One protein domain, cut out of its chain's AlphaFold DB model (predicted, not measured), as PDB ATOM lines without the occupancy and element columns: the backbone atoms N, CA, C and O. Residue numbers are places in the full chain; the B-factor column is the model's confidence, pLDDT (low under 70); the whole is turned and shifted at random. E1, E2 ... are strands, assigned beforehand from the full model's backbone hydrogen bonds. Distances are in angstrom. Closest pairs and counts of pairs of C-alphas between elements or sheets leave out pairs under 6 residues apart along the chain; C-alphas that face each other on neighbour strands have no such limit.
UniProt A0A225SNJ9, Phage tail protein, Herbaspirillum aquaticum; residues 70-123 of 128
ATOM      1  N   PHE A  70     213.307 363.701 263.358       97.19
ATOM      2  CA  PHE A  70     213.686 362.409 263.922       97.19
ATOM      3  C   PHE A  70     213.636 362.457 265.443       97.19
ATOM      4  O   PHE A  70     213.887 363.504 266.033       97.19
ATOM      5  N   TYR A  71     213.372 361.316 266.069       96.88
ATOM      6  CA  TYR A  71     213.494 361.137 267.514       96.88
ATOM      7  C   TYR A  71     214.411 359.953 267.817       96.88
ATOM      8  O   TYR A  71     214.525 359.019 267.015       96.88
ATOM      9  N   GLU A  72     215.087 360.007 268.961       96.12
ATOM     10  CA  GLU A  72     215.903 358.893 269.438       96.12
ATOM     11  C   GLU A  72     214.984 357.768 269.925       96.12
ATOM     12  O   GLU A  72     214.149 357.958 270.807       96.12
ATOM     13  N   LEU A  73     215.123 356.597 269.311       94.38
ATOM     14  CA  LEU A  73     214.408 355.385 269.690       94.38
ATOM     15  C   LEU A  73     215.201 354.588 270.729       94.38
ATOM     16  O   LEU A  73     214.623 353.978 271.627       94.38
ATOM     17  N   GLN A  74     216.526 354.570 270.578       93.19
ATOM     18  CA  GLN A  74     217.432 353.880 271.483       93.19
ATOM     19  C   GLN A  74     218.737 354.674 271.626       93.19
ATOM     20  O   GLN A  74     219.368 354.970 270.602       93.19
ATOM     21  N   PRO A  75     219.186 354.956 272.862       92.44
ATOM     22  CA  PRO A  75     220.457 355.624 273.091       92.44
ATOM     23  C   PRO A  75     221.632 354.732 272.690       92.44
ATOM     24  O   PRO A  75     221.542 353.501 272.680       92.44
ATOM     25  N   ALA A  76     222.766 355.365 272.397       91.62
ATOM     26  CA  ALA A  76     224.020 354.659 272.174       91.62
ATOM     27  C   ALA A  76     224.437 353.858 273.424       91.62
ATOM     28  O   ALA A  76     224.336 354.346 274.553       91.62
ATOM     29  N   ALA A  77     224.957 352.647 273.217       90.31
ATOM     30  CA  ALA A  77     225.472 351.783 274.276       90.31
ATOM     31  C   ALA A  77     226.901 351.331 273.943       90.31
ATOM     32  O   ALA A  77     227.127 350.571 273.006       90.31
ATOM     33  N   GLY A  78     227.886 351.799 274.717       87.88
ATOM     34  CA  GLY A  78     229.298 351.510 274.448       87.88
ATOM     35  C   GLY A  78     229.748 352.068 273.094       87.88
ATOM     36  O   GLY A  78     229.649 353.271 272.864       87.88
ATOM     37  N   ASP A  79     230.227 351.189 272.213       89.50
ATOM     38  CA  ASP A  79     230.675 351.534 270.856       89.50
ATOM     39  C   ASP A  79     229.545 351.473 269.806       89.50
ATOM     40  O   ASP A  79     229.782 351.700 268.617       89.50
ATOM     41  N   GLU A  80     228.311 351.161 270.216       90.56
ATOM     42  CA  GLU A  80     227.154 351.114 269.319       90.56
ATOM     43  C   GLU A  80     226.612 352.513 268.988       90.56
ATOM     44  O   GLU A  80     226.674 353.445 269.791       90.56
ATOM     45  N   LEU A  81     226.034 352.657 267.791       92.56
ATOM     46  CA  LEU A  81     225.351 353.882 267.367       92.56
ATOM     47  C   LEU A  81     223.971 353.989 268.021       92.56
ATOM     48  O   LEU A  81     223.251 352.993 268.109       92.56
ATOM     49  N   ALA A  82     223.564 355.211 268.366       94.44
ATOM     50  CA  ALA A  82     222.175 355.490 268.721       94.44
ATOM     51  C   ALA A  82     221.246 355.197 267.526       94.44
ATOM     52  O   ALA A  82     221.625 355.371 266.359       94.44
ATOM     53  N   ILE A  83     220.029 354.738 267.814       95.06
ATOM     54  CA  ILE A  83     219.018 354.409 266.806       95.06
ATOM     55  C   ILE A  83     217.944 355.485 266.831       95.06
ATOM     56  O   ILE A  83     217.356 355.761 267.872       95.06
ATOM     57  N   PHE A  84     217.656 356.042 265.663       96.56
ATOM     58  CA  PHE A  84     216.635 357.061 265.465       96.56
ATOM     59  C   PHE A  84     215.509 356.533 264.587       96.56
ATOM     60  O   PHE A  84     215.726 355.675 263.732       96.56
ATOM     61  N   ALA A  85     214.320 357.096 264.743       96.12
ATOM     62  CA  ALA A  85     213.211 356.900 263.821       96.12
ATOM     63  C   ALA A  85     212.735 358.251 263.283       96.12
ATOM     64  O   ALA A  85     212.858 359.282 263.945       96.12
ATOM     65  N   GLU A  86     212.206 358.245 262.063       96.50
ATOM     66  CA  GLU A  86     211.574 359.426 261.483       96.50
ATOM     67  C   GLU A  86     210.235 359.687 262.180       96.50
ATOM     68  O   GLU A  86     209.434 358.773 262.395       96.50
ATOM     69  N   TYR A  87     210.012 360.936 262.573       97.12
ATOM     70  CA  TYR A  87     208.793 361.363 263.228       97.12
ATOM     71  C   TYR A  87     207.718 361.655 262.185       97.12
ATOM     72  O   TYR A  87     207.905 362.474 261.290       97.12
ATOM     73  N   THR A  88     206.559 361.015 262.324       96.38
ATOM     74  CA  THR A  88     205.371 361.405 261.559       96.38
ATOM     75  C   THR A  88     204.623 362.480 262.337       96.38
ATOM     76  O   THR A  88     204.175 362.222 263.456       96.38
ATOM     77  N   THR A  89     204.468 363.672 261.760       95.62
ATOM     78  CA  THR A  89     203.769 364.803 262.387       95.62
ATOM     79  C   THR A  89     202.422 364.387 262.976       95.62
ATOM     80  O   THR A  89     201.597 363.757 262.314       95.62
ATOM     81  N   GLY A  90     202.195 364.719 264.247       95.25
ATOM     82  CA  GLY A  90     200.971 364.385 264.967       95.25
ATOM     83  C   GLY A  90     200.882 362.943 265.480       95.25
ATOM     84  O   GLY A  90     199.901 362.624 266.153       95.25
ATOM     85  N   SER A  91     201.873 362.085 265.226       96.25
ATOM     86  CA  SER A  91     201.932 360.741 265.813       96.25
ATOM     87  C   SER A  91     202.321 360.784 267.295       96.25
ATOM     88  O   SER A  91     203.014 361.700 267.749       96.25
ATOM     89  N   GLN A  92     201.852 359.800 268.064       97.44
ATOM     90  CA  GLN A  92     202.336 359.557 269.421       97.44
ATOM     91  C   GLN A  92     203.572 358.662 269.364       97.44
ATOM     92  O   GLN A  92     203.549 357.622 268.706       97.44
ATOM     93  N   VAL A  93     204.624 359.056 270.075       96.31
ATOM     94  CA  VAL A  93     205.867 358.287 270.213       96.31
ATOM     95  C   VAL A  93     206.258 358.185 271.679       96.31
ATOM     96  O   VAL A  93     205.794 358.975 272.503       96.31
ATOM     97  N   VAL A  94     207.107 357.213 272.012       95.31
ATOM     98  CA  VAL A  94     207.666 357.069 273.358       95.31
ATOM     99  C   VAL A  94     209.146 357.425 273.313       95.31
ATOM    100  O   VAL A  94     209.906 356.759 272.618       95.31
ATOM    101  N   VAL A  95     209.538 358.449 274.065       94.31
ATOM    102  CA  VAL A  95     210.932 358.888 274.235       94.31
ATOM    103  C   VAL A  95     211.200 358.949 275.732       94.31
ATOM    104  O   VAL A  95     210.398 359.520 276.469       94.31
ATOM    105  N   ASP A  96     212.262 358.294 276.202       90.38
ATOM    106  CA  ASP A  96     212.617 358.213 277.629       90.38
ATOM    107  C   ASP A  96     211.451 357.791 278.549       90.38
ATOM    108  O   ASP A  96     211.272 358.285 279.663       90.38
ATOM    109  N   GLY A  97     210.605 356.874 278.064       92.19
ATOM    110  CA  GLY A  97     209.427 356.382 278.789       92.19
ATOM    111  C   GLY A  97     208.241 357.355 278.839       92.19
ATOM    112  O   GLY A  97     207.219 357.030 279.446       92.19
ATOM    113  N   GLN A  98     208.332 358.517 278.193       96.12
ATOM    114  CA  GLN A  98     207.253 359.498 278.096       96.12
ATOM    115  C   GLN A  98     206.543 359.396 276.747       96.12
ATOM    116  O   GLN A  98     207.182 359.325 275.702       96.12
ATOM    117  N   THR A  99     205.208 359.423 276.764       97.50
ATOM    118  CA  THR A  99     204.412 359.526 275.532       97.50
ATOM    119  C   THR A  99     204.354 360.984 275.089       97.50
ATOM    120  O   THR A  99     203.752 361.814 275.770       97.50
ATOM    121  N   LEU A 100     204.969 361.282 273.950       98.00
ATOM    122  CA  LEU A 100     205.098 362.626 273.393       98.00
ATOM    123  C   LEU A 100     204.414 362.720 272.026       98.00
ATOM    124  O   LEU A 100     204.237 361.727 271.317       98.00
ATOM    125  N   ARG A 101     204.009 363.939 271.665       97.75
ATOM    126  CA  ARG A 101     203.403 364.282 270.375       97.75
ATOM    127  C   ARG A 101     203.737 365.731 270.034       97.75
ATOM    128  O   ARG A 101     203.704 366.590 270.909       97.75
ATOM    129  N   TYR A 102     203.998 365.991 268.762       98.12
ATOM    130  CA  TYR A 102     204.202 367.318 268.202       98.12
ATOM    131  C   TYR A 102     203.361 367.465 266.932       98.12
ATOM    132  O   TYR A 102     203.342 366.586 266.073       98.12
ATOM    133  N   ASP A 103     202.605 368.553 266.830       97.69
ATOM    134  CA  ASP A 103     201.685 368.790 265.713       97.69
ATOM    135  C   ASP A 103     202.320 369.537 264.532       97.69
ATOM    136  O   ASP A 103     201.653 369.743 263.519       97.69
ATOM    137  N   GLY A 104     203.602 369.900 264.638       97.69
ATOM    138  CA  GLY A 104     204.323 370.646 263.611       97.69
ATOM    139  C   GLY A 104     204.178 372.164 263.718       97.69
ATOM    140  O   GLY A 104     204.723 372.858 262.869       97.69
ATOM    141  N   GLY A 105     203.445 372.694 264.704       97.75
ATOM    142  CA  GLY A 105     203.287 374.136 264.902       97.75
ATOM    143  C   GLY A 105     204.128 374.684 266.049       97.75
ATOM    144  O   GLY A 105     204.123 374.133 267.150       97.75
ATOM    145  N   GLY A 106     204.763 375.833 265.826       97.44
ATOM    146  CA  GLY A 106     205.611 376.485 266.827       97.44
ATOM    147  C   GLY A 106     206.970 375.793 266.980       97.44
ATOM    148  O   GLY A 106     207.300 374.948 266.156       97.44
ATOM    149  N   PRO A 107     207.750 376.106 268.029       97.25
ATOM    150  CA  PRO A 107     209.136 375.659 268.126       97.25
ATOM    151  C   PRO A 107     209.251 374.135 268.130       97.25
ATOM    152  O   PRO A 107     208.539 373.458 268.877       97.25
ATOM    153  N   VAL A 108     210.189 373.608 267.337       97.81
ATOM    154  CA  VAL A 108     210.527 372.179 267.342       97.81
ATOM    155  C   VAL A 108     210.971 371.764 268.756       97.81
ATOM    156  O   VAL A 108     211.940 372.318 269.284       97.81
ATOM    157  N   PRO A 109     210.284 370.803 269.401       97.88
ATOM    158  CA  PRO A 109     210.655 370.318 270.725       97.88
ATOM    159  C   PRO A 109     212.052 369.693 270.760       97.88
ATOM    160  O   PRO A 109     212.457 369.022 269.820       97.88
ATOM    161  N   ALA A 110     212.747 369.802 271.895       97.06
ATOM    162  CA  ALA A 110     214.129 369.325 272.042       97.06
ATOM    163  C   ALA A 110     214.326 367.802 271.869       97.06
ATOM    164  O   ALA A 110     215.448 367.357 271.656       97.06
ATOM    165  N   TRP A 111     213.259 367.005 271.974       97.06
ATOM    166  CA  TRP A 111     213.294 365.557 271.724       97.06
ATOM    167  C   TRP A 111     213.220 365.204 270.227       97.06
ATOM    168  O   TRP A 111     213.366 364.037 269.863       97.06
ATOM    169  N   LEU A 112     212.998 366.205 269.369       97.88
ATOM    170  CA  LEU A 112     213.057 366.102 267.919       97.88
ATOM    171  C   LEU A 112     214.313 366.790 267.389       97.88
ATOM    172  O   LEU A 112     214.712 367.856 267.851       97.88
ATOM    173  N   ILE A 113     214.906 366.191 266.362       96.81
ATOM    174  CA  ILE A 113     216.056 366.738 265.642       96.81
ATOM    175  C   ILE A 113     215.774 366.762 264.140       96.81
ATOM    176  O   ILE A 113     215.091 365.886 263.616       96.81
ATOM    177  N   SER A 114     216.317 367.753 263.434       95.50
ATOM    178  CA  SER A 114     216.181 367.899 261.973       95.50
ATOM    179  C   SER A 114     217.307 367.223 261.186       95.50
ATOM    180  O   SER A 114     217.234 367.080 259.966       95.50
ATOM    181  N   GLN A 115     218.369 366.803 261.874       93.81
ATOM    182  CA  GLN A 115     219.527 366.136 261.292       93.81
ATOM    183  C   GLN A 115     219.989 365.019 262.219       93.81
ATOM    184  O   GLN A 115     220.085 365.219 263.428       93.81
ATOM    185  N   LEU A 116     220.292 363.852 261.650       91.75
ATOM    186  CA  LEU A 116     220.863 362.747 262.414       91.75
ATOM    187  C   LEU A 116     222.289 363.099 262.868       91.75
ATOM    188  O   LEU A 116     223.057 363.645 262.072       91.75
ATOM    189  N   PRO A 117     222.674 362.767 264.112       90.44
ATOM    190  CA  PRO A 117     224.044 362.954 264.568       90.44
ATOM    191  C   PRO A 117     224.993 361.989 263.843       90.44
ATOM    192  O   PRO A 117     224.590 360.898 263.443       90.44
ATOM    193  N   GLU A 118     226.281 362.339 263.746       88.31
ATOM    194  CA  GLU A 118     227.306 361.477 263.122       88.31
ATOM    195  C   GLU A 118     227.366 360.075 263.749       88.31
ATOM    196  O   GLU A 118     227.623 359.088 263.064       88.31
ATOM    197  N   LYS A 119     227.101 359.983 265.059       87.94
ATOM    198  CA  LYS A 119     227.032 358.726 265.820       87.94
ATOM    199  C   LYS A 119     225.604 358.174 265.958       87.94
ATOM    200  O   LYS A 119     225.277 357.538 266.959       87.94
ATOM    201  N   GLY A 120     224.751 358.417 264.969       88.88
ATOM    202  CA  GLY A 120     223.382 357.912 264.912       88.88
ATOM    203  C   GLY A 120     223.096 357.193 263.600       88.88
ATOM    204  O   GLY A 120     223.660 357.517 262.556       88.88
ATOM    205  N   ARG A 121     222.189 356.218 263.640       92.88
ATOM    206  CA  ARG A 121     221.633 355.592 262.436       92.88
ATOM    207  C   ARG A 121     220.113 355.615 262.461       92.88
ATOM    208  O   ARG A 121     219.500 355.502 263.519       92.88
ATOM    209  N   LEU A 122     219.513 355.716 261.280       93.56
ATOM    210  CA  LEU A 122     218.073 355.560 261.125       93.56
ATOM    211  C   LEU A 122     217.703 354.078 261.236       93.56
ATOM    212  O   LEU A 122     218.384 353.216 260.669       93.56
ATOM    213  N   LEU A 123     216.609 353.782 261.927       89.94
ATOM    214  CA  LEU A 123     215.949 352.493 261.844       89.94
ATOM    215  C   LEU A 123     215.439 352.317 260.410       89.94
ATOM    216  O   LEU A 123     214.499 352.985 259.987       89.94
TER     217      LEU A 123
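Overview. This is residues 70 to 123 of the 128 residues of the protein "Phage tail protein" of Herbaspirillum aquaticum (UniProt A0A225SNJ9). With little regular structure, this is a small three-strand sheet, E1, E2 and E5, with the short hairpin of E3 and E4 near E1 and a long loop, residues 101 to 119, leading from that hairpin back to the sheet. The 54 printed residues hold no named helix and five named strands, E1 to E5 along the chain; the class is all strand, with only 20 residues in named elements. The sheet is mixed, in the order E1, E2, E5. The whole is compact, radius of gyration of the C-alphas 11.4 A, yet elongated, spanning 36 by 22 by 17 A.

Along the chain. E1, residues 70 to 74, begins at C-alpha 70 (213.686, 362.409, 263.922) and is 12.0 A long. E2, residues 82 to 87, is 15.6 A long. E3 is residues 93 to 95, E4 residues 98 to 100. E5, residues 120 to 122, ends at C-alpha 122 (218.073, 355.560, 261.125).

Arrangement. E1 and E2 form an antiparallel hairpin, with N 71 and O 85 within hydrogen-bond range at 3.0 A. E2 and E5 are parallel, N 84 to O 121 being 2.9 A. E3 and E4 form an antiparallel hairpin, N 100 to O 93 being 2.8 A. The closest C-alphas of E1 and E3, Leu 73 and Val 95, are 6.7 A apart. Residues 112 to 113 pair antiparallel with residues 70 to 71 of E1.

Size, cuts and confidence. The C-alphas farthest apart, Asp 79 and Gly 105, are 36.0 A apart. The printed part has no cut; the link from E4 to E5 is long. No printed residue is under 70 in pLDDT.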